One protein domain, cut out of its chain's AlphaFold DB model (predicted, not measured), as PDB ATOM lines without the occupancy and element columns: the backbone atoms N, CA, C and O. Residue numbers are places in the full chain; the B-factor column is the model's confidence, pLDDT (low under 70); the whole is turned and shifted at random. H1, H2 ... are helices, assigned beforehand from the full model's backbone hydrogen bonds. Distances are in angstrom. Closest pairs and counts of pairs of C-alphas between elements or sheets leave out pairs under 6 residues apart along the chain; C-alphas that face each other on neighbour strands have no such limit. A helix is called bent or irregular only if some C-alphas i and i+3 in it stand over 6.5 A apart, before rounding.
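AT A GLANCE: This is residues 2 to 184 of the 230 residues of an uncharacterized protein of Sphingomonas sp. Leaf242 (UniProt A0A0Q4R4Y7). Five long helices, H2 to H6, make a lengthwise bundle with H3 in the middle; residues 171 to 184 stick out beyond one end, short H1 and loop 119 to 145 lie toward the other. The 183 printed residues hold six named helices in order, no named strand: all helix, only just loose, close to compact. The C-alphas' radius of gyration is 19.4 A, their spans 73 by 34 by 24 A.

IN THESE COORDINATES: H1, residues 2 to 7, begins at C-alpha 2 (173.136, 82.311, 89.297). H2, residues 15 to 36, spans 31.2 A; H3, 42 to 68, 39.4 A; H4, 75 to 94, 28.1 A; H5, 101 to 118, 25.4 A. H6, 146 to 183, one helix by its hydrogen bonds, is bent: C-alphas 171 and 174 are 6.7 A apart. Arm H6a, 146 to 171, spans 37.0 A; H6b, 174 to 183, ends at C-alpha 183 (139.000, 113.483, 123.959).

HOW THE PARTS SIT: The hub, H3, touches H6a, closest C-alphas Met 45 and Gly 162, 4.3 A. H2 and H3, and H4 and H5, are hairpins, closest C-alphas Trp 18 and Glu 61, 5.9 A, and Ala 90 and Val 103, 6.4 A. H1 touches H6a, closest C-alphas Phe 7 and Gly 147, 4.9 A. In H1, H2, H3, H4, H5 and the arms H6a and H6b, every O i to N i+4 pair is within hydrogen-bond range.

THE WHOLE: The printed part has no cut; H5 to H6 is a long link. Residues 69 to 133 are under pLDDT 70.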
ATOM      1  N   ILE A   2     173.398  80.874  89.544       72.62
ATOM      2  CA  ILE A   2     173.136  82.311  89.297       72.62
ATOM      3  C   ILE A   2     172.957  83.125  90.595       72.62
ATOM      4  O   ILE A   2     173.578  84.173  90.738       72.62
ATOM      5  N   LEU A   3     172.192  82.619  91.571       74.94
ATOM      6  CA  LEU A   3     171.942  83.318  92.844       74.94
ATOM      7  C   LEU A   3     173.215  83.507  93.692       74.94
ATOM      8  O   LEU A   3     173.441  84.571  94.260       74.94
ATOM      9  N   VAL A   4     174.091  82.497  93.723       76.38
ATOM     10  CA  VAL A   4     175.384  82.570  94.429       76.38
ATOM     11  C   VAL A   4     176.266  83.648  93.798       76.38
ATOM     12  O   VAL A   4     176.825  84.485  94.499       76.38
ATOM     13  N   ARG A   5     176.322  83.706  92.461       74.62
ATOM     14  CA  ARG A   5     177.034  84.773  91.746       74.62
ATOM     15  C   ARG A   5     176.395  86.146  91.970       74.62
ATOM     16  O   ARG A   5     177.112  87.140  92.043       74.62
ATOM     17  N   PHE A   6     175.071  86.220  92.105       80.00
ATOM     18  CA  PHE A   6     174.365  87.477  92.343       80.00
ATOM     19  C   PHE A   6     174.799  88.145  93.653       80.00
ATOM     20  O   PHE A   6     175.018  89.356  93.643       80.00
ATOM     21  N   PHE A   7     175.030  87.369  94.718       80.44
ATOM     22  CA  PHE A   7     175.488  87.871  96.021       80.44
ATOM     23  C   PHE A   7     176.987  87.656  96.312       80.44
ATOM     24  O   PHE A   7     177.460  88.036  97.373       80.44
ATOM     25  N   SER A   8     177.776  87.073  95.408       79.88
ATOM     26  CA  SER A   8     179.206  86.812  95.664       79.88
ATOM     27  C   SER A   8     180.013  88.102  95.878       79.88
ATOM     28  O   SER A   8     179.979  88.987  95.027       79.88
ATOM     29  N   TYR A   9     180.807  88.194  96.948       75.06
ATOM     30  CA  TYR A   9     181.748  89.309  97.169       75.06
ATOM     31  C   TYR A   9     183.012  89.239  96.297       75.06
ATOM     32  O   TYR A   9     183.728  90.228  96.184       75.06
ATOM     33  N   ARG A  10     183.292  88.078  95.684       71.12
ATOM     34  CA  ARG A  10     184.474  87.858  94.830       71.12
ATOM     35  C   ARG A  10     184.266  88.248  93.368       71.12
ATOM     36  O   ARG A  10     185.216  88.246  92.592       71.12
ATOM     37  N   ALA A  11     183.028  88.534  92.975       72.81
ATOM     38  CA  ALA A  11     182.746  89.078  91.653       72.81
ATOM     39  C   ALA A  11     183.193  90.549  91.565       72.81
ATOM     40  O   ALA A  11     183.548  91.169  92.559       72.81
ATOM     41  N   ARG A  12     183.156  91.115  90.365       76.19
ATOM     42  CA  ARG A  12     183.534  92.502  90.073       76.19
ATOM     43  C   ARG A  12     182.338  93.281  89.565       76.19
ATOM     44  O   ARG A  12     181.428  92.678  88.986       76.19
ATOM     45  N   THR A  13     182.326  94.598  89.744       78.12
ATOM     46  CA  THR A  13     181.224  95.438  89.260       78.12
ATOM     47  C   THR A  13     181.705  96.744  88.660       78.12
ATOM     48  O   THR A  13     182.499  97.485  89.231       78.12
ATOM     49  N   ALA A  14     181.133  97.070  87.509       78.81
ATOM     50  CA  ALA A  14     181.336  98.363  86.894       78.81
ATOM     51  C   ALA A  14     180.716  99.507  87.727       78.81
ATOM     52  O   ALA A  14     179.702  99.299  88.410       78.81
ATOM     53  N   PRO A  15     181.272 100.732  87.641       74.56
ATOM     54  CA  PRO A  15     180.801 101.885  88.406       74.56
ATOM     55  C   PRO A  15     179.355 102.283  88.075       74.56
ATOM     56  O   PRO A  15     178.598 102.578  88.994       74.56
ATOM     57  N   LEU A  16     178.933 102.233  86.803       79.50
ATOM     58  CA  LEU A  16     177.548 102.560  86.416       79.50
ATOM     59  C   LEU A  16     176.547 101.532  86.945       79.50
ATOM     60  O   LEU A  16     175.479 101.900  87.423       79.50
ATOM     61  N   ARG A  17     176.904 100.244  86.915       81.38
ATOM     62  CA  ARG A  17     176.080  99.183  87.504       81.38
ATOM     63  C   ARG A  17     175.934  99.363  89.015       81.38
ATOM     64  O   ARG A  17     174.840  99.193  89.543       81.38
ATOM     65  N   TRP A  18     177.020  99.710  89.704       82.31
ATOM     66  CA  TRP A  18     176.977 100.019  91.132       82.31
ATOM     67  C   TRP A  18     176.096 101.243  91.418       82.31
ATOM     68  O   TRP A  18     175.231 101.177  92.290       82.31
ATOM     69  N   LEU A  19     176.245 102.316  90.634       78.31
ATOM     70  CA  LEU A  19     175.435 103.526  90.759       78.31
ATOM     71  C   LEU A  19     173.948 103.236  90.521       78.31
ATOM     72  O   LEU A  19     173.111 103.709  91.276       78.31
ATOM     73  N   ALA A  20     173.614 102.405  89.531       81.31
ATOM     74  CA  ALA A  20     172.237 101.989  89.272       81.31
ATOM     75  C   ALA A  20     171.627 101.255  90.477       81.31
ATOM     76  O   ALA A  20     170.494 101.544  90.858       81.31
ATOM     77  N   TRP A  21     172.384 100.355  91.118       82.25
ATOM     78  CA  TRP A  21     171.941  99.709  92.357       82.25
ATOM     79  C   TRP A  21     171.777 100.706  93.501       82.25
ATOM     80  O   TRP A  21     170.794 100.610  94.228       82.25
ATOM     81  N   LEU A  22     172.692 101.668  93.652       78.75
ATOM     82  CA  LEU A  22     172.594 102.701  94.683       78.75
ATOM     83  C   LEU A  22     171.340 103.563  94.490       78.75
ATOM     84  O   LEU A  22     170.567 103.739  95.427       78.75
ATOM     85  N   THR A  23     171.100 104.052  93.275       77.44
ATOM     86  CA  THR A  23     169.911 104.848  92.950       77.44
ATOM     87  C   THR A  23     168.631 104.052  93.183       77.44
ATOM     88  O   THR A  23     167.677 104.578  93.755       77.44
ATOM     89  N   LEU A  24     168.619 102.766  92.811       79.06
ATOM     90  CA  LEU A  24     167.483 101.882  93.063       79.06
ATOM     91  C   LEU A  24     167.212 101.712  94.567       79.06
ATOM     92  O   LEU A  24     166.057 101.780  94.974       79.06
ATOM     93  N   MET A  25     168.250 101.547  95.400       79.00
ATOM     94  CA  MET A  25     168.095 101.491  96.863       79.00
ATOM     95  C   MET A  25     167.468 102.754  97.423       79.00
ATOM     96  O   MET A  25     166.580 102.670  98.262       79.00
ATOM     97  N   LEU A  26     167.954 103.917  96.987       73.25
ATOM     98  CA  LEU A  26     167.480 105.200  97.490       73.25
ATOM     99  C   LEU A  26     166.010 105.413  97.114       73.25
ATOM    100  O   LEU A  26     165.208 105.761  97.978       73.25
ATOM    101  N   GLY A  27     165.640 105.119  95.863       72.12
ATOM    102  CA  GLY A  27     164.250 105.191  95.410       72.12
ATOM    103  C   GLY A  27     163.328 104.215  96.148       72.12
ATOM    104  O   GLY A  27     162.246 104.597  96.582       72.12
ATOM    105  N   LEU A  28     163.765 102.968  96.357       74.94
ATOM    106  CA  LEU A  28     162.995 101.975  97.113       74.94
ATOM    107  C   LEU A  28     162.913 102.303  98.604       74.94
ATOM    108  O   LEU A  28     161.884 102.047  99.222       74.94
ATOM    109  N   GLY A  29     163.968 102.877  99.182       68.88
ATOM    110  CA  GLY A  29     163.972 103.369 100.556       68.88
ATOM    111  C   GLY A  29     162.932 104.469 100.746       68.88
ATOM    112  O   GLY A  29     162.115 104.375 101.657       68.88
ATOM    113  N   TRP A  30     162.897 105.446  99.836       70.31
ATOM    114  CA  TRP A  30     161.868 106.488  99.820       70.31
ATOM    115  C   TRP A  30     160.457 105.901  99.708       70.31
ATOM    116  O   TRP A  30     159.604 106.163 100.553       70.31
ATOM    117  N   LEU A  31     160.230 105.032  98.716       71.50
ATOM    118  CA  LEU A  31     158.934 104.382  98.516       71.50
ATOM    119  C   LEU A  31     158.514 103.568  99.748       71.50
ATOM    120  O   LEU A  31     157.339 103.534 100.101       71.50
ATOM    121  N   SER A  32     159.467 102.934 100.433       67.38
ATOM    122  CA  SER A  32     159.192 102.173 101.652       67.38
ATOM    123  C   SER A  32     158.727 103.077 102.787       67.38
ATOM    124  O   SER A  32     157.784 102.709 103.475       67.38
ATOM    125  N   VAL A  33     159.313 104.270 102.952       67.81
ATOM    126  CA  VAL A  33     158.838 105.268 103.930       67.81
ATOM    127  C   VAL A  33     157.400 105.692 103.621       67.81
ATOM    128  O   VAL A  33     156.561 105.709 104.520       67.81
ATOM    129  N   GLU A  34     157.079 105.965 102.355       69.31
ATOM    130  CA  GLU A  34     155.701 106.284 101.955       69.31
ATOM    131  C   GLU A  34     154.739 105.109 102.178       69.31
ATOM    132  O   GLU A  34     153.594 105.307 102.585       69.31
ATOM    133  N   THR A  35     155.203 103.882 101.938       69.25
ATOM    134  CA  THR A  35     154.414 102.661 102.137       69.25
ATOM    135  C   THR A  35     154.161 102.413 103.625       69.25
ATOM    136  O   THR A  35     153.041 102.079 104.000       69.25
ATOM    137  N   LEU A  36     155.155 102.658 104.486       66.38
ATOM    138  CA  LEU A  36     155.030 102.596 105.946       66.38
ATOM    139  C   LEU A  36     153.914 103.506 106.474       66.38
ATOM    140  O   LEU A  36     153.273 103.174 107.466       66.38
ATOM    141  N   ALA A  37     153.664 104.635 105.809       66.88
ATOM    142  CA  ALA A  37     152.605 105.563 106.194       66.88
ATOM    143  C   ALA A  37     151.194 105.105 105.779       66.88
ATOM    144  O   ALA A  37     150.213 105.708 106.209       66.88
ATOM    145  N   ARG A  38     151.067 104.090 104.913       74.44
ATOM    146  CA  ARG A  38     149.794 103.723 104.261       74.44
ATOM    147  C   ARG A  38     149.402 102.260 104.422       74.44
ATOM    148  O   ARG A  38     148.307 101.888 104.008       74.44
ATOM    149  N   VAL A  39     150.296 101.424 104.939       72.62
ATOM    150  CA  VAL A  39     150.154  99.971 104.889       72.62
ATOM    151  C   VAL A  39     150.356  99.353 106.265       72.62
ATOM    152  O   VAL A  39     151.286  99.700 106.986       72.62
ATOM    153  N   GLU A  40     149.503  98.384 106.590       70.25
ATOM    154  CA  GLU A  40     149.493  97.666 107.864       70.25
ATOM    155  C   GLU A  40     149.686  96.151 107.661       70.25
ATOM    156  O   GLU A  40     149.523  95.603 106.564       70.25
ATOM    157  N   GLY A  41     150.038  95.446 108.740       70.38
ATOM    158  CA  GLY A  41     150.054  93.980 108.779       70.38
ATOM    159  C   GLY A  41     151.123  93.317 107.899       70.38
ATOM    160  O   GLY A  41     152.251  93.787 107.789       70.38
ATOM    161  N   VAL A  42     150.792  92.174 107.284       73.44
ATOM    162  CA  VAL A  42     151.755  91.295 106.576       73.44
ATOM    163  C   VAL A  42     152.494  92.000 105.432       73.44
ATOM    164  O   VAL A  42     153.651  91.681 105.155       73.44
ATOM    165  N   VAL A  43     151.866  92.987 104.792       78.69
ATOM    166  CA  VAL A  43     152.504  93.760 103.717       78.69
ATOM    167  C   VAL A  43     153.656  94.613 104.261       78.69
ATOM    168  O   VAL A  43     154.661  94.801 103.583       78.69
ATOM    169  N   LEU A  44     153.594  95.045 105.522       72.06
ATOM    170  CA  LEU A  44     154.709  95.732 106.163       72.06
ATOM    171  C   LEU A  44     155.922  94.800 106.320       72.06
ATOM    172  O   LEU A  44     157.051  95.187 106.020       72.06
ATOM    173  N   MET A  45     155.700  93.537 106.702       75.88
ATOM    174  CA  MET A  45     156.784  92.549 106.808       75.88
ATOM    175  C   MET A  45     157.467  92.292 105.463       75.88
ATOM    176  O   MET A  45     158.691  92.173 105.420       75.88
ATOM    177  N   SER A  46     156.706  92.218 104.366       77.81
ATOM    178  CA  SER A  46     157.279  91.993 103.035       77.81
ATOM    179  C   SER A  46     158.082  93.197 102.534       77.81
ATOM    180  O   SER A  46     159.130  93.000 101.917       77.81
ATOM    181  N   VAL A  47     157.670  94.427 102.868       79.38
ATOM    182  CA  VAL A  47     158.449  95.650 102.598       79.38
ATOM    183  C   VAL A  47     159.798  95.602 103.319       79.38
ATOM    184  O   VAL A  47     160.841  95.759 102.681       79.38
ATOM    185  N   PHE A  48     159.818  95.304 104.621       76.38
ATOM    186  CA  PHE A  48     161.078  95.199 105.363       76.38
ATOM    187  C   PHE A  48     161.954  94.022 104.904       76.38
ATOM    188  O   PHE A  48     163.179  94.148 104.841       76.38
ATOM    189  N   ALA A  49     161.353  92.890 104.535       79.94
ATOM    190  CA  ALA A  49     162.065  91.757 103.950       79.94
ATOM    191  C   ALA A  49     162.753  92.140 102.626       79.94
ATOM    192  O   ALA A  49     163.929  91.823 102.415       79.94
ATOM    193  N   ALA A  50     162.041  92.864 101.756       82.44
ATOM    194  CA  ALA A  50     162.588  93.388 100.512       82.44
ATOM    195  C   ALA A  50     163.752  94.344 100.794       82.44
ATOM    196  O   ALA A  50     164.833  94.156 100.234       82.44
ATOM    197  N   LEU A  51     163.579  95.300 101.714       79.19
ATOM    198  CA  LEU A  51     164.642  96.214 102.142       79.19
ATOM    199  C   LEU A  51     165.893  95.467 102.622       79.19
ATOM    200  O   LEU A  51     167.001  95.848 102.251       79.19
ATOM    201  N   GLY A  52     165.737  94.372 103.371       75.81
ATOM    202  CA  GLY A  52     166.848  93.516 103.793       75.81
ATOM    203  C   GLY A  52     167.630  92.908 102.620       75.81
ATOM    204  O   GLY A  52     168.860  93.003 102.569       75.81
ATOM    205  N   LEU A  53     166.937  92.336 101.629       82.06
ATOM    206  CA  LEU A  53     167.575  91.784 100.422       82.06
ATOM    207  C   LEU A  53     168.260  92.860  99.584       82.06
ATOM    208  O   LEU A  53     169.351  92.650  99.045       82.06
ATOM    209  N   PHE A  54     167.618  94.015  99.476       80.75
ATOM    210  CA  PHE A  54     168.136  95.157  98.755       80.75
ATOM    211  C   PHE A  54     169.407  95.697  99.448       80.75
ATOM    212  O   PHE A  54     170.453  95.803  98.800       80.75
ATOM    213  N   ALA A  55     169.392  95.881 100.770       76.75
ATOM    214  CA  ALA A  55     170.567  96.246 101.565       76.75
ATOM    215  C   ALA A  55     171.727  95.252 101.379       76.75
ATOM    216  O   ALA A  55     172.876  95.647 101.157       76.75
ATOM    217  N   ALA A  56     171.429  93.950 101.377       78.62
ATOM    218  CA  ALA A  56     172.429  92.928 101.091       78.62
ATOM    219  C   ALA A  56     173.022  93.097  99.691       78.62
ATOM    220  O   ALA A  56     174.236  92.998  99.498       78.62
ATOM    221  N   LYS A  57     172.176  93.388  98.699       84.25
ATOM    222  CA  LYS A  57     172.618  93.529  97.319       84.25
ATOM    223  C   LYS A  57     173.522  94.744  97.131       84.25
ATOM    224  O   LYS A  57     174.614  94.587  96.577       84.25
ATOM    225  N   ILE A  58     173.133  95.917  97.621       81.06
ATOM    226  CA  ILE A  58     173.996  97.100  97.534       81.06
ATOM    227  C   ILE A  58     175.295  96.897  98.315       81.06
ATOM    228  O   ILE A  58     176.356  97.242  97.808       81.06
ATOM    229  N   GLY A  59     175.252  96.238  99.479       76.81
ATOM    230  CA  GLY A  59     176.449  95.869 100.234       76.81
ATOM    231  C   GLY A  59     177.403  94.997  99.416       76.81
ATOM    232  O   GLY A  59     178.601  95.272  99.360       76.81
ATOM    233  N   THR A  60     176.878  93.990  98.706       77.75
ATOM    234  CA  THR A  60     177.705  93.165  97.810       77.75
ATOM    235  C   THR A  60     178.316  93.974  96.677       77.75
ATOM    236  O   THR A  60     179.523  93.887  96.488       77.75
ATOM    237  N   GLU A  61     177.547  94.793  95.954       79.44
ATOM    238  CA  GLU A  61     178.102  95.590  94.850       79.44
ATOM    239  C   GLU A  61     179.111  96.637  95.364       79.44
ATOM    240  O   GLU A  61     180.116  96.885  94.706       79.44
ATOM    241  N   THR A  62     178.915  97.196  96.560       77.88
ATOM    242  CA  THR A  62     179.871  98.123  97.186       77.88
ATOM    243  C   THR A  62     181.193  97.436  97.511       77.88
ATOM    244  O   THR A  62     182.240  97.948  97.130       77.88
ATOM    245  N   VAL A  63     181.177  96.247  98.121       77.50
ATOM    246  CA  VAL A  63     182.408  95.478  98.394       77.50
ATOM    247  C   VAL A  63     183.145  95.132  97.099       77.50
ATOM    248  O   VAL A  63     184.357  95.310  97.011       77.50
ATOM    249  N   ARG A  64     182.419  94.716  96.054       79.56
ATOM    250  CA  ARG A  64     183.019  94.467  94.734       79.56
ATOM    251  C   ARG A  64     183.672  95.725  94.175       79.56
ATOM    252  O   ARG A  64     184.769  95.663  93.634       79.56
ATOM    253  N   ARG A  65     183.019  96.879  94.347       77.00
ATOM    254  CA  ARG A  65     183.545  98.160  93.885       77.00
ATOM    255  C   ARG A  65     184.800  98.580  94.642       77.00
ATOM    256  O   ARG A  65     185.701  99.150  94.035       77.00
ATOM    257  N   VAL A  66     184.876  98.276  95.933       76.38
ATOM    258  CA  VAL A  66     186.075  98.493  96.752       76.38
ATOM    259  C   VAL A  66     187.242  97.653  96.282       76.38
ATOM    260  O   VAL A  66     188.321  98.202  96.070       76.38
ATOM    261  N   HIS A  67     187.009  96.355  96.078       74.12
ATOM    262  CA  HIS A  67     188.013  95.449  95.525       74.12
ATOM    263  C   HIS A  67     188.494  95.941  94.152       74.12
ATOM    264  O   HIS A  67     189.690  95.948  93.873       74.12
ATOM    265  N   ASP A  68     187.578  96.440  93.317       71.38
ATOM    266  CA  ASP A  68     187.907  97.021  92.011       71.38
ATOM    267  C   ASP A  68     188.703  98.323  92.100       71.38
ATOM    268  O   ASP A  68     189.427  98.662  91.166       71.38
ATOM    269  N   SER A  69     188.580  99.053  93.204       69.56
ATOM    270  CA  SER A  69     189.295 100.304  93.431       69.56
ATOM    271  C   SER A  69     190.616 100.142  94.186       69.56
ATOM    272  O   SER A  69     191.263 101.156  94.430       69.56
ATOM    273  N   GLY A  70     191.005  98.920  94.581       66.44
ATOM    274  CA  GLY A  70     192.217  98.676  95.380       66.44
ATOM    275  C   GLY A  70     192.186  99.342  96.764       66.44
ATOM    276  O   GLY A  70     193.214  99.515  97.409       66.44
ATOM    277  N   GLN A  71     191.008  99.770  97.229       67.31
ATOM    278  CA  GLN A  71     190.876 100.520  98.477       67.31
ATOM    279  C   GLN A  71     190.724  99.582  99.671       67.31
ATOM    280  O   GLN A  71     190.131  98.510  99.572       67.31
ATOM    281  N   SER A  72     191.203 100.021 100.838       62.25
ATOM    282  CA  SER A  72     190.983  99.275 102.075       62.25
ATOM    283  C   SER A  72     189.479  99.178 102.370       62.25
ATOM    284  O   SER A  72     188.769 100.186 102.360       62.25
ATOM    285  N   GLY A  73     188.992  97.966 102.651       58.78
ATOM    286  CA  GLY A  73     187.577  97.684 102.934       58.78
ATOM    287  C   GLY A  73     186.992  98.392 104.155       58.78
ATOM    288  O   GLY A  73     185.791  98.298 104.375       58.78
ATOM    289  N   TRP A  74     187.809  99.130 104.910       57.12
ATOM    290  CA  TRP A  74     187.445  99.847 106.130       57.12
ATOM    291  C   TRP A  74     186.450 100.989 105.927       57.12
ATOM    292  O   TRP A  74     185.740 101.332 106.864       57.12
ATOM    293  N   TRP A  75     186.331 101.560 104.727       63.97
ATOM    294  CA  TRP A  75     185.334 102.613 104.507       63.97
ATOM    295  C   TRP A  75     183.905 102.068 104.373       63.97
ATOM    296  O   TRP A  75     182.958 102.778 104.700       63.97
ATOM    297  N   VAL A  76     183.731 100.808 103.949       62.59
ATOM    298  CA  VAL A  76     182.413 100.159 103.807       62.59
ATOM    299  C   VAL A  76     181.670 100.062 105.144       62.59
ATOM    300  O   VAL A  76     180.524 100.512 105.190       62.59
ATOM    301  N   PRO A  77     182.266  99.542 106.240       58.12
ATOM    302  CA  PRO A  77     181.613  99.556 107.539       58.12
ATOM    303  C   PRO A  77     181.410 100.984 108.051       58.12
ATOM    304  O   PRO A  77     180.334 101.263 108.553       58.12
ATOM    305  N   THR A  78     182.345 101.918 107.852       57.41
ATOM    306  CA  THR A  78     182.176 103.315 108.301       57.41
ATOM    307  C   THR A  78     180.980 104.004 107.637       57.41
ATOM    308  O   THR A  78     180.183 104.656 108.313       57.41
ATOM    309  N   VAL A  79     180.806 103.823 106.325       61.88
ATOM    310  CA  VAL A  79     179.643 104.341 105.590       61.88
ATOM    311  C   VAL A  79     178.365 103.620 106.019       61.88
ATOM    312  O   VAL A  79     177.354 104.276 106.256       61.88
ATOM    313  N   ALA A  80     178.400 102.294 106.184       61.69
ATOM    314  CA  ALA A  80     177.248 101.525 106.649       61.69
ATOM    315  C   ALA A  80     176.797 101.955 108.056       61.69
ATOM    316  O   ALA A  80     175.611 102.183 108.274       61.69
ATOM    317  N   THR A  81     177.731 102.139 108.990       57.41
ATOM    318  CA  THR A  81     177.459 102.640 110.342       57.41
ATOM    319  C   THR A  81     176.901 104.061 110.304       57.41
ATOM    320  O   THR A  81     175.928 104.338 111.000       57.41
ATOM    321  N   GLY A  82     177.450 104.941 109.459       56.69
ATOM    322  CA  GLY A  82     176.931 106.298 109.274       56.69
ATOM    323  C   GLY A  82     175.490 106.314 108.757       56.69
ATOM    324  O   GLY A  82     174.644 107.013 109.309       56.69
ATOM    325  N   VAL A  83     175.176 105.494 107.752       63.94
ATOM    326  CA  VAL A  83     173.813 105.370 107.211       63.94
ATOM    327  C   VAL A  83     172.852 104.790 108.251       63.94
ATOM    328  O   VAL A  83     171.766 105.333 108.428       63.94
ATOM    329  N   VAL A  84     173.242 103.741 108.983       62.16
ATOM    330  CA  VAL A  84     172.413 103.148 110.051       62.16
ATOM    331  C   VAL A  84     172.137 104.159 111.163       62.16
ATOM    332  O   VAL A  84     170.989 104.311 111.570       62.16
ATOM    333  N   ALA A  85     173.153 104.896 111.620       54.62
ATOM    334  CA  ALA A  85     172.982 105.940 112.626       54.62
ATOM    335  C   ALA A  85     172.026 107.043 112.144       54.62
ATOM    336  O   ALA A  85     171.165 107.491 112.902       54.62
ATOM    337  N   LEU A  86     172.122 107.442 110.873       61.06
ATOM    338  CA  LEU A  86     171.227 108.431 110.274       61.06
ATOM    339  C   LEU A  86     169.789 107.922 110.139       61.06
ATOM    340  O   LEU A  86     168.866 108.663 110.462       61.06
ATOM    341  N   VAL A  87     169.583 106.666 109.731       64.50
ATOM    342  CA  VAL A  87     168.246 106.053 109.661       64.50
ATOM    343  C   VAL A  87     167.626 105.938 111.051       64.50
ATOM    344  O   VAL A  87     166.474 106.316 111.230       64.50
ATOM    345  N   LEU A  88     168.383 105.486 112.053       59.88
ATOM    346  CA  LEU A  88     167.905 105.417 113.436       59.88
ATOM    347  C   LEU A  88     167.551 106.805 113.981       59.88
ATOM    348  O   LEU A  88     166.531 106.960 114.643       59.88
ATOM    349  N   THR A  89     168.345 107.824 113.643       54.59
ATOM    350  CA  THR A  89     168.059 109.219 114.008       54.59
ATOM    351  C   THR A  89     166.805 109.739 113.297       54.59
ATOM    352  O   THR A  89     165.984 110.408 113.920       54.59
ATOM    353  N   ALA A  90     166.622 109.412 112.015       56.81
ATOM    354  CA  ALA A  90     165.443 109.787 111.237       56.81
ATOM    355  C   ALA A  90     164.169 109.127 111.782       56.81
ATOM    356  O   ALA A  90     163.164 109.807 111.948       56.81
ATOM    357  N   VAL A  91     164.223 107.836 112.123       59.78
ATOM    358  CA  VAL A  91     163.110 107.103 112.745       59.78
ATOM    359  C   VAL A  91     162.795 107.673 114.126       59.78
ATOM    360  O   VAL A  91     161.637 107.966 114.409       59.78
ATOM    361  N   ALA A  92     163.810 107.906 114.962       57.31
ATOM    362  CA  ALA A  92     163.630 108.500 116.285       57.31
ATOM    363  C   ALA A  92     163.018 109.911 116.220       57.31
ATOM    364  O   ALA A  92     162.204 110.260 117.069       57.31
ATOM    365  N   ARG A  93     163.372 110.713 115.205       57.03
ATOM    366  CA  ARG A  93     162.796 112.053 115.004       57.03
ATOM    367  C   ARG A  93     161.423 112.050 114.348       57.03
ATOM    368  O   ARG A  93     160.579 112.840 114.752       57.03
ATOM    369  N   TRP A  94     161.168 111.144 113.407       53.78
ATOM    370  CA  TRP A  94     159.838 110.946 112.829       53.78
ATOM    371  C   TRP A  94     158.808 110.566 113.903       53.78
ATOM    372  O   TRP A  94     157.673 111.026 113.863       53.78
ATOM    373  N   LEU A  95     159.234 109.804 114.912       58.47
ATOM    374  CA  LEU A  95     158.432 109.493 116.097       58.47
ATOM    375  C   LEU A  95     158.270 110.681 117.071       58.47
ATOM    376  O   LEU A  95     157.423 110.611 117.957       58.47
ATOM    377  N   GLY A  96     159.089 111.733 116.946       48.88
ATOM    378  CA  GLY A  96     159.252 112.792 117.948       48.88
ATOM    379  C   GLY A  96     158.559 114.123 117.644       48.88
ATOM    380  O   GLY A  96     158.031 114.706 118.578       48.88
ATOM    381  N   HIS A  97     158.587 114.606 116.395       52.16
ATOM    382  CA  HIS A  97     157.840 115.751 115.829       52.16
ATOM    383  C   HIS A  97     158.566 116.227 114.556       52.16
ATOM    384  O   HIS A  97     159.778 116.402 114.598       52.16
ATOM    385  N   ASP A  98     157.802 116.416 113.472       50.41
ATOM    386  CA  ASP A  98     158.119 116.986 112.150       50.41
ATOM    387  C   ASP A  98     159.447 116.618 111.447       50.41
ATOM    388  O   ASP A  98     160.559 116.668 111.968       50.41
ATOM    389  N   ALA A  99     159.323 116.241 110.171       52.72
ATOM    390  CA  ALA A  99     160.435 115.817 109.329       52.72
ATOM    391  C   ALA A  99     161.385 116.990 108.995       52.72
ATOM    392  O   ALA A  99     161.181 117.722 108.028       52.72
ATOM    393  N   ASP A 100     162.454 117.132 109.780       57.94
ATOM    394  CA  ASP A 100     163.477 118.168 109.619       57.94
ATOM    395  C   ASP A 100     164.269 118.046 108.303       57.94
ATOM    396  O   ASP A 100     164.910 117.026 108.017       57.94
ATOM    397  N   ALA A 101     164.344 119.146 107.546       55.00
ATOM    398  CA  ALA A 101     165.159 119.278 106.332       55.00
ATOM    399  C   ALA A 101     166.645 118.928 106.554       55.00
ATOM    400  O   ALA A 101     167.331 118.484 105.634       55.00
ATOM    401  N   ILE A 102     167.140 119.074 107.788       53.62
ATOM    402  CA  ILE A 102     168.511 118.734 108.192       53.62
ATOM    403  C   ILE A 102     168.766 117.227 108.069       53.62
ATOM    404  O   ILE A 102     169.840 116.821 107.619       53.62
ATOM    405  N   VAL A 103     167.791 116.383 108.421       59.38
ATOM    406  CA  VAL A 103     167.930 114.922 108.333       59.38
ATOM    407  C   VAL A 103     168.026 114.501 106.870       59.38
ATOM    408  O   VAL A 103     168.967 113.801 106.491       59.38
ATOM    409  N   TRP A 104     167.119 115.001 106.028       61.44
ATOM    410  CA  TRP A 104     167.124 114.733 104.587       61.44
ATOM    411  C   TRP A 104     168.364 115.292 103.888       61.44
ATOM    412  O   TRP A 104     168.962 114.606 103.055       61.44
ATOM    413  N   GLY A 105     168.810 116.492 104.268       56.22
ATOM    414  CA  GLY A 105     170.051 117.082 103.771       56.22
ATOM    415  C   GLY A 105     171.275 116.242 104.137       56.22
ATOM    416  O   GLY A 105     172.120 115.976 103.282       56.22
ATOM    417  N   THR A 106     171.339 115.736 105.370       61.12
ATOM    418  CA  THR A 106     172.452 114.886 105.820       61.12
ATOM    419  C   THR A 106     172.441 113.522 105.128       61.12
ATOM    420  O   THR A 106     173.494 113.047 104.704       61.12
ATOM    421  N   LEU A 107     171.264 112.911 104.933       66.38
ATOM    422  CA  LEU A 107     171.122 111.661 104.173       66.38
ATOM    423  C   LEU A 107     171.576 111.837 102.720       66.38
ATOM    424  O   LEU A 107     172.289 110.996 102.173       66.38
ATOM    425  N   THR A 108     171.196 112.963 102.115       65.00
ATOM    426  CA  THR A 108     171.571 113.320 100.745       65.00
ATOM    427  C   THR A 108     173.082 113.499 100.629       65.00
ATOM    428  O   THR A 108     173.701 112.912  99.745       65.00
ATOM    429  N   LEU A 109     173.707 114.228 101.559       62.88
ATOM    430  CA  LEU A 109     175.161 114.399 101.603       62.88
ATOM    431  C   LEU A 109     175.896 113.071 101.820       62.88
ATOM    432  O   LEU A 109     176.894 112.819 101.149       62.88
ATOM    433  N   ALA A 110     175.397 112.198 102.697       66.38
ATOM    434  CA  ALA A 110     175.964 110.866 102.904       66.38
ATOM    435  C   ALA A 110     175.854 109.995 101.637       66.38
ATOM    436  O   ALA A 110     176.814 109.312 101.264       66.38
ATOM    437  N   GLY A 111     174.721 110.065 100.932       67.62
ATOM    438  CA  GLY A 111     174.521 109.422  99.633       67.62
ATOM    439  C   GLY A 111     175.492 109.940  98.570       67.62
ATOM    440  O   GLY A 111     176.140 109.143  97.893       67.62
ATOM    441  N   ILE A 112     175.666 111.263  98.476       69.38
ATOM    442  CA  ILE A 112     176.618 111.911  97.560       69.38
ATOM    443  C   ILE A 112     178.058 111.515  97.895       69.38
ATOM    444  O   ILE A 112     178.813 111.160  96.994       69.38
ATOM    445  N   ALA A 113     178.450 111.528  99.170       63.62
ATOM    446  CA  ALA A 113     179.787 111.122  99.600       63.62
ATOM    447  C   ALA A 113     180.064 109.650  99.257       63.62
ATOM    448  O   ALA A 113     181.126 109.318  98.729       63.62
ATOM    449  N   THR A 114     179.077 108.778  99.473       68.56
ATOM    450  CA  THR A 114     179.150 107.361  99.094       68.56
ATOM    451  C   THR A 114     179.293 107.209  97.579       68.56
ATOM    452  O   THR A 114     180.174 106.482  97.119       68.56
ATOM    453  N   ALA A 115     178.489 107.936  96.795       68.62
ATOM    454  CA  ALA A 115     178.574 107.968  95.336       68.62
ATOM    455  C   ALA A 115     179.950 108.446  94.854       68.62
ATOM    456  O   ALA A 115     180.574 107.791  94.021       68.62
ATOM    457  N   ALA A 116     180.466 109.533  95.425       65.44
ATOM    458  CA  ALA A 116     181.771 110.086  95.090       65.44
ATOM    459  C   ALA A 116     182.909 109.095  95.377       65.44
ATOM    460  O   ALA A 116     183.832 108.981  94.571       65.44
ATOM    461  N   LEU A 117     182.838 108.345  96.482       66.44
ATOM    462  CA  LEU A 117     183.810 107.297  96.812       66.44
ATOM    463  C   LEU A 117     183.716 106.100  95.854       66.44
ATOM    464  O   LEU A 117     184.743 105.632  95.361       66.44
ATOM    465  N   GLY A 118     182.501 105.646  95.534       65.38
ATOM    466  CA  GLY A 118     182.267 104.530  94.613       65.38
ATOM    467  C   GLY A 118     182.581 104.847  93.145       65.38
ATOM    468  O   GLY A 118     182.925 103.950  92.373       65.38
ATOM    469  N   LEU A 119     182.527 106.115  92.735       68.88
ATOM    470  CA  LEU A 119     182.843 106.545  91.369       68.88
ATOM    471  C   LEU A 119     184.339 106.783  91.121       68.88
ATOM    472  O   LEU A 119     184.731 106.934  89.964       68.88
ATOM    473  N   ARG A 120     185.192 106.767  92.157       67.19
ATOM    474  CA  ARG A 120     186.642 106.965  91.992       67.19
ATOM    475  C   ARG A 120     187.233 105.966  90.993       67.19
ATOM    476  O   ARG A 120     186.934 104.778  91.117       67.19
ATOM    477  N   PRO A 121     188.076 106.393  90.036       57.03
ATOM    478  CA  PRO A 121     188.733 105.469  89.118       57.03
ATOM    479  C   PRO A 121     189.425 104.358  89.909       57.03
ATOM    480  O   PRO A 121     190.126 104.646  90.877       57.03
ATOM    481  N   GLY A 122     189.179 103.102  89.533       60.22
ATOM    482  CA  GLY A 122     189.939 101.999  90.114       60.22
ATOM    483  C   GLY A 122     191.388 102.027  89.640       60.22
ATOM    484  O   GLY A 122     191.714 102.744  88.687       60.22
ATOM    485  N   GLU A 123     192.255 101.257  90.294       58.47
ATOM    486  CA  GLU A 123     193.640 101.111  89.844       58.47
ATOM    487  C   GLU A 123     193.670 100.682  88.369       58.47
ATOM    488  O   GLU A 123     192.990  99.742  87.949       58.47
ATOM    489  N   ARG A 124     194.422 101.423  87.547       45.03
ATOM    490  CA  ARG A 124     194.595 101.108  86.126       45.03
ATOM    491  C   ARG A 124     195.577  99.942  86.008       45.03
ATOM    492  O   ARG A 124     196.774 100.148  86.161       45.03
ATOM    493  N   GLY A 125     195.083  98.740  85.714       51.44
ATOM    494  CA  GLY A 125     195.921  97.556  85.492       51.44
ATOM    495  C   GLY A 125     195.229  96.241  85.851       51.44
ATOM    496  O   GLY A 125     194.032  96.214  86.140       51.44
ATOM    497  N   ILE A 126     195.996  95.149  85.818       49.66
ATOM    498  CA  ILE A 126     195.628  93.871  86.435       49.66
ATOM    499  C   ILE A 126     195.881  94.047  87.935       49.66
ATOM    500  O   ILE A 126     197.027  93.976  88.369       49.66
ATOM    501  N   ASN A 127     194.840  94.333  88.717       58.69
ATOM    502  CA  ASN A 127     194.923  94.148  90.168       58.69
ATOM    503  C   ASN A 127     194.801  92.644  90.491       58.69
ATOM    504  O   ASN A 127     194.561  91.842  89.582       58.69
ATOM    505  N   ASP A 128     194.887  92.243  91.762       59.59
ATOM    506  CA  ASP A 128     194.728  90.835  92.197       59.59
ATOM    507  C   ASP A 128     193.396  90.183  91.750       59.59
ATOM    508  O   ASP A 128     193.170  88.981  91.910       59.59
ATOM    509  N   HIS A 129     192.487  90.973  91.174       61.91
ATOM    510  CA  HIS A 129     191.179  90.571  90.681       61.91
ATOM    511  C   HIS A 129     191.032  90.682  89.145       61.91
ATOM    512  O   HIS A 129     189.951  90.426  88.609       61.91
ATOM    513  N   GLY A 130     192.092  91.008  88.397       62.41
ATOM    514  CA  GLY A 130     192.137  90.954  86.926       62.41
ATOM    515  C   GLY A 130     191.842  92.281  86.211       62.41
ATOM    516  O   GLY A 130     192.012  93.362  86.772       62.41
ATOM    517  N   VAL A 131     191.324  92.215  84.980       64.94
ATOM    518  CA  VAL A 131     190.899  93.394  84.191       64.94
ATOM    519  C   VAL A 131     189.485  93.854  84.598       64.94
ATOM    520  O   VAL A 131     188.594  93.004  84.727       64.94
ATOM    521  N   PRO A 132     189.238  95.166  84.795       64.25
ATOM    522  CA  PRO A 132     187.924  95.681  85.179       64.25
ATOM    523  C   PRO A 132     186.824  95.364  84.144       64.25
ATOM    524  O   PRO A 132     187.087  95.383  82.939       64.25
ATOM    525  N   PRO A 133     185.583  95.073  84.586       69.38
ATOM    526  CA  PRO A 133     184.465  94.778  83.691       69.38
ATOM    527  C   PRO A 133     184.021  95.998  82.866       69.38
ATOM    528  O   PRO A 133     184.178  97.147  83.282       69.38
ATOM    529  N   THR A 134     183.405  95.744  81.704       73.81
ATOM    530  CA  THR A 134     182.783  96.790  80.869       73.81
ATOM    531  C   THR A 134     181.641  97.492  81.622       73.81
ATOM    532  O   THR A 134     181.075  96.895  82.538       73.81
ATOM    533  N   PRO A 135     181.237  98.725  81.242       66.69
ATOM    534  CA  PRO A 135     180.474  99.644  82.102       66.69
ATOM    535  C   PRO A 135     179.147  99.119  82.688       66.69
ATOM    536  O   PRO A 135     178.662  99.659  83.678       66.69
ATOM    537  N   TRP A 136     178.582  98.047  82.131       72.62
ATOM    538  CA  TRP A 136     177.304  97.457  82.545       72.62
ATOM    539  C   TRP A 136     177.404  96.006  83.039       72.62
ATOM    540  O   TRP A 136     176.397  95.400  83.413       72.62
ATOM    541  N   THR A 137     178.601  95.417  83.058       71.56
ATOM    542  CA  THR A 137     178.775  93.981  83.307       71.56
ATOM    543  C   THR A 137     179.355  93.682  84.689       71.56
ATOM    544  O   THR A 137     179.893  94.546  85.381       71.56
ATOM    545  N   SER A 138     179.193  92.426  85.117       68.00
ATOM    546  CA  SER A 138     179.890  91.865  86.278       68.00
ATOM    547  C   SER A 138     180.705  90.651  85.842       68.00
ATOM    548  O   SER A 138     180.142  89.705  85.274       68.00
ATOM    549  N   SER A 139     181.995  90.636  86.146       67.06
ATOM    550  CA  SER A 139     182.920  89.537  85.846       67.06
ATOM    551  C   SER A 139     183.430  88.877  87.137       67.06
ATOM    552  O   SER A 139     183.088  89.315  88.234       67.06
ATOM    553  N   GLY A 140     184.200  87.793  87.024       63.19
ATOM    554  CA  GLY A 140     184.839  87.131  88.169       63.19
ATOM    555  C   GLY A 140     184.116  85.882  88.705       63.19
ATOM    556  O   GLY A 140     182.978  85.595  88.311       63.19
ATOM    557  N   PRO A 141     184.801  85.109  89.570       61.91
ATOM    558  CA  PRO A 141     184.368  83.783  90.002       61.91
ATOM    559  C   PRO A 141     183.089  83.809  90.853       61.91
ATOM    560  O   PRO A 141     182.850  84.710  91.662       61.91
ATOM    561  N   ALA A 142     182.263  82.772  90.687       61.09
ATOM    562  CA  ALA A 142     181.009  82.572  91.421       61.09
ATOM    563  C   ALA A 142     181.213  81.944  92.814       61.09
ATOM    564  O   ALA A 142     180.253  81.484  93.435       61.09
ATOM    565  N   ASP A 143     182.447  81.940  93.312       59.50
ATOM    566  CA  ASP A 143     182.832  81.167  94.483       59.50
ATOM    567  C   ASP A 143     182.821  82.064  95.719       59.50
ATOM    568  O   ASP A 143     183.687  82.912  95.920       59.50
ATOM    569  N   GLY A 144     181.784  81.919  96.542       64.25
ATOM    570  CA  GLY A 144     181.662  82.673  97.785       64.25
ATOM    571  C   GLY A 144     180.243  82.662  98.334       64.25
ATOM    572  O   GLY A 144     179.416  83.484  97.946       64.25
ATOM    573  N   ARG A 145     179.962  81.755  99.278       77.56
ATOM    574  CA  ARG A 145     178.657  81.675  99.962       77.56
ATOM    575  C   ARG A 145     178.439  82.795 100.983       77.56
ATOM    576  O   ARG A 145     177.300  83.046 101.350       77.56
ATOM    577  N   ALA A 146     179.500  83.492 101.397       78.19
ATOM    578  CA  ALA A 146     179.437  84.527 102.428       78.19
ATOM    579  C   ALA A 146     178.408  85.627 102.115       78.19
ATOM    580  O   ALA A 146     177.606  85.969 102.973       78.19
ATOM    581  N   GLY A 147     178.357  86.131 100.878       73.50
ATOM    582  CA  GLY A 147     177.377  87.167 100.532       73.50
ATOM    583  C   GLY A 147     175.943  86.655 100.436       73.50
ATOM    584  O   GLY A 147     175.013  87.384 100.760       73.50
ATOM    585  N   LEU A 148     175.749  85.376 100.092       81.19
ATOM    586  CA  LEU A 148     174.434  84.740 100.175       81.19
ATOM    587  C   LEU A 148     173.991  84.566 101.637       81.19
ATOM    588  O   LEU A 148     172.821  84.769 101.944       81.19
ATOM    589  N   MET A 149     174.917  84.233 102.541       82.31
ATOM    590  CA  MET A 149     174.642  84.153 103.980       82.31
ATOM    591  C   MET A 149     174.274  85.524 104.548       82.31
ATOM    592  O   MET A 149     173.282  85.631 105.259       82.31
ATOM    593  N   VAL A 150     175.001  86.582 104.177       78.25
ATOM    594  CA  VAL A 150     174.649  87.957 104.565       78.25
ATOM    595  C   VAL A 150     173.279  88.355 104.013       78.25
ATOM    596  O   VAL A 150     172.489  88.948 104.738       78.25
ATOM    597  N   ALA A 151     172.946  87.977 102.775       81.06
ATOM    598  CA  ALA A 151     171.617  88.219 102.218       81.06
ATOM    599  C   ALA A 151     170.506  87.493 102.986       81.06
ATOM    600  O   ALA A 151     169.471  88.093 103.261       81.06
ATOM    601  N   ALA A 152     170.729  86.238 103.380       83.69
ATOM    602  CA  ALA A 152     169.781  85.490 104.201       83.69
ATOM    603  C   ALA A 152     169.622  86.101 105.605       83.69
ATOM    604  O   ALA A 152     168.502  86.221 106.098       83.69
ATOM    605  N   LEU A 153     170.723  86.535 106.227       81.25
ATOM    606  CA  LEU A 153     170.703  87.201 107.531       81.25
ATOM    607  C   LEU A 153     169.973  88.544 107.473       81.25
ATOM    608  O   LEU A 153     169.152  88.823 108.340       81.25
ATOM    609  N   LEU A 154     170.221  89.358 106.445       80.31
ATOM    610  CA  LEU A 154     169.546  90.647 106.277       80.31
ATOM    611  C   LEU A 154     168.073  90.490 105.896       80.31
ATOM    612  O   LEU A 154     167.251  91.280 106.349       80.31
ATOM    613  N   LEU A 155     167.718  89.454 105.132       81.75
ATOM    614  CA  LEU A 155     166.322  89.077 104.908       81.75
ATOM    615  C   LEU A 155     165.631  88.745 106.237       81.75
ATOM    616  O   LEU A 155     164.576  89.300 106.531       81.75
ATOM    617  N   ALA A 156     166.237  87.875 107.050       79.94
ATOM    618  CA  ALA A 156     165.692  87.495 108.349       79.94
ATOM    619  C   ALA A 156     165.586  88.698 109.301       79.94
ATOM    620  O   ALA A 156     164.562  88.869 109.957       79.94
ATOM    621  N   ALA A 157     166.601  89.566 109.325       77.44
ATOM    622  CA  ALA A 157     166.590  90.801 110.102       77.44
ATOM    623  C   ALA A 157     165.485  91.763 109.642       77.44
ATOM    624  O   ALA A 157     164.797  92.336 110.480       77.44
ATOM    625  N   GLY A 158     165.267  91.903 108.329       76.50
ATOM    626  CA  GLY A 158     164.165  92.687 107.774       76.50
ATOM    627  C   GLY A 158     162.802  92.140 108.199       76.50
ATOM    628  O   GLY A 158     161.981  92.874 108.739       76.50
ATOM    629  N   ILE A 159     162.579  90.832 108.053       81.06
ATOM    630  CA  ILE A 159     161.345  90.170 108.512       81.06
ATOM    631  C   ILE A 159     161.120  90.419 110.011       81.06
ATOM    632  O   ILE A 159     160.021  90.803 110.411       81.06
ATOM    633  N   ALA A 160     162.159  90.243 110.833       78.12
ATOM    634  CA  ALA A 160     162.088  90.468 112.274       78.12
ATOM    635  C   ALA A 160     161.781  91.934 112.620       78.12
ATOM    636  O   ALA A 160     160.938  92.190 113.477       78.12
ATOM    637  N   ALA A 161     162.403  92.891 111.925       74.00
ATOM    638  CA  ALA A 161     162.134  94.316 112.098       74.00
ATOM    639  C   ALA A 161     160.684  94.669 111.734       74.00
ATOM    640  O   ALA A 161     160.012  95.344 112.508       74.00
ATOM    641  N   GLY A 162     160.169  94.157 110.612       73.94
ATOM    642  CA  GLY A 162     158.766  94.336 110.238       73.94
ATOM    643  C   GLY A 162     157.809  93.759 111.282       73.94
ATOM    644  O   GLY A 162     156.846  94.418 111.663       73.94
ATOM    645  N   GLY A 163     158.113  92.570 111.815       76.06
ATOM    646  CA  GLY A 163     157.364  91.978 112.925       76.06
ATOM    647  C   GLY A 163     157.386  92.850 114.183       76.06
ATOM    648  O   GLY A 163     156.334  93.100 114.767       76.06
ATOM    649  N   ALA A 164     158.555  93.376 114.559       76.31
ATOM    650  CA  ALA A 164     158.706  94.266 115.708       76.31
ATOM    651  C   ALA A 164     157.862  95.544 115.562       76.31
ATOM    652  O   ALA A 164     157.163  95.929 116.500       76.31
ATOM    653  N   VAL A 165     157.856  96.163 114.376       74.94
ATOM    654  CA  VAL A 165     157.027  97.347 114.102       74.94
ATOM    655  C   VAL A 165     155.539  97.022 114.236       74.94
ATOM    656  O   VAL A 165     154.830  97.772 114.897       74.94
ATOM    657  N   ILE A 166     155.071  95.888 113.703       77.62
ATOM    658  CA  ILE A 166     153.667  95.463 113.854       77.62
ATOM    659  C   ILE A 166     153.319  95.254 115.331       77.62
ATOM    660  O   ILE A 166     152.294  95.742 115.802       77.62
ATOM    661  N   THR A 167     154.174  94.556 116.088       81.19
ATOM    662  CA  THR A 167     153.934  94.335 117.523       81.19
ATOM    663  C   THR A 167     153.883  95.643 118.303       81.19
ATOM    664  O   THR A 167     153.048  95.790 119.192       81.19
ATOM    665  N   TRP A 168     154.721  96.615 117.939       77.44
ATOM    666  CA  TRP A 168     154.717  97.934 118.554       77.44
ATOM    667  C   TRP A 168     153.459  98.726 118.185       77.44
ATOM    668  O   TRP A 168     152.786  99.238 119.075       77.44
ATOM    669  N   GLN A 169     153.081  98.775 116.905       78.38
ATOM    670  CA  GLN A 169     151.847  99.433 116.465       78.38
ATOM    671  C   GLN A 169     150.627  98.877 117.208       78.38
ATOM    672  O   GLN A 169     149.841  99.653 117.747       78.38
ATOM    673  N   ASN A 170     150.528  97.550 117.342       80.06
ATOM    674  CA  ASN A 170     149.459  96.895 118.097       80.06
ATOM    675  C   ASN A 170     149.471  97.264 119.589       80.06
ATOM    676  O   ASN A 170     148.410  97.429 120.185       80.06
ATOM    677  N   ALA A 171     150.650  97.431 120.195       79.56
ATOM    678  CA  ALA A 171     150.778  97.855 121.590       79.56
ATOM    679  C   ALA A 171     150.357  99.320 121.821       79.56
ATOM    680  O   ALA A 171     149.985  99.669 122.938       79.56
ATOM    681  N   LEU A 172     150.384 100.164 120.785       79.25
ATOM    682  CA  LEU A 172     149.957 101.567 120.855       79.25
ATOM    683  C   LEU A 172     148.446 101.757 120.637       79.25
ATOM    684  O   LEU A 172     147.915 102.814 120.985       79.25
ATOM    685  N   VAL A 173     147.740 100.759 120.093       81.75
ATOM    686  CA  VAL A 173     146.282 100.822 119.864       81.75
ATOM    687  C   VAL A 173     145.502 101.117 121.155       81.75
ATOM    688  O   VAL A 173     144.731 102.077 121.154       81.75
ATOM    689  N   PRO A 174     145.727 100.415 122.288       81.12
ATOM    690  CA  PRO A 174     144.982 100.666 123.521       81.12
ATOM    691  C   PRO A 174     145.193 102.080 124.067       81.12
ATOM    692  O   PRO A 174     144.264 102.690 124.598       81.12
ATOM    693  N   GLU A 175     146.409 102.616 123.933       81.19
ATOM    694  CA  GLU A 175     146.743 103.964 124.390       81.19
ATOM    695  C   GLU A 175     146.093 105.032 123.502       81.19
ATOM    696  O   GLU A 175     145.551 106.021 124.002       81.19
ATOM    697  N   ARG A 176     146.068 104.809 122.183       75.00
ATOM    698  CA  ARG A 176     145.352 105.665 121.233       75.00
ATOM    699  C   ARG A 176     143.843 105.644 121.490       75.00
ATOM    700  O   ARG A 176     143.228 106.708 121.522       75.00
ATOM    701  N   ASP A 177     143.263 104.475 121.750       83.75
ATOM    702  CA  ASP A 177     141.842 104.327 122.081       83.75
ATOM    703  C   ASP A 177     141.484 104.992 123.414       83.75
ATOM    704  O   ASP A 177     140.399 105.558 123.553       83.75
ATOM    705  N   ALA A 178     142.385 104.947 124.400       80.81
ATOM    706  CA  ALA A 178     142.213 105.644 125.672       80.81
ATOM    707  C   ALA A 178     142.233 107.170 125.490       80.81
ATOM    708  O   ALA A 178     141.396 107.867 126.061       80.81
ATOM    709  N   ARG A 179     143.138 107.695 124.653       79.00
ATOM    710  CA  ARG A 179     143.200 109.128 124.325       79.00
ATOM    711  C   ARG A 179     141.977 109.595 123.537       79.00
ATOM    712  O   ARG A 179     141.459 110.663 123.834       79.00
ATOM    713  N   MET A 180     141.489 108.800 122.581       79.38
ATOM    714  CA  MET A 180     140.266 109.124 121.830       79.38
ATOM    715  C   MET A 180     139.036 109.145 122.744       79.38
ATOM    716  O   MET A 180     138.280 110.106 122.693       79.38
ATOM    717  N   ARG A 181     138.892 108.168 123.650       78.25
ATOM    718  CA  ARG A 181     137.819 108.162 124.663       78.25
ATOM    719  C   ARG A 181     137.907 109.332 125.647       78.25
ATOM    720  O   ARG A 181     136.882 109.826 126.095       78.25
ATOM    721  N   ALA A 182     139.114 109.778 125.992       78.50
ATOM    722  CA  ALA A 182     139.312 110.946 126.854       78.50
ATOM    723  C   ALA A 182     139.064 112.283 126.129       78.50
ATOM    724  O   ALA A 182     138.731 113.273 126.778       78.50
ATOM    725  N   ALA A 183     139.246 112.318 124.807       75.75
ATOM    726  CA  ALA A 183     139.000 113.483 123.959       75.75
ATOM    727  C   ALA A 183     137.559 113.554 123.423       75.75
ATOM    728  O   ALA A 183     137.164 114.585 122.878       75.75
ATOM    729  N   GLU A 184     136.779 112.479 123.563       69.75
ATOM    730  CA  GLU A 184     135.363 112.459 123.215       69.75
ATOM    731  C   GLU A 184     134.611 113.444 124.131       69.75
ATOM    732  O   GLU A 184     134.709 113.336 125.360       69.75
TER     733      GLU A 184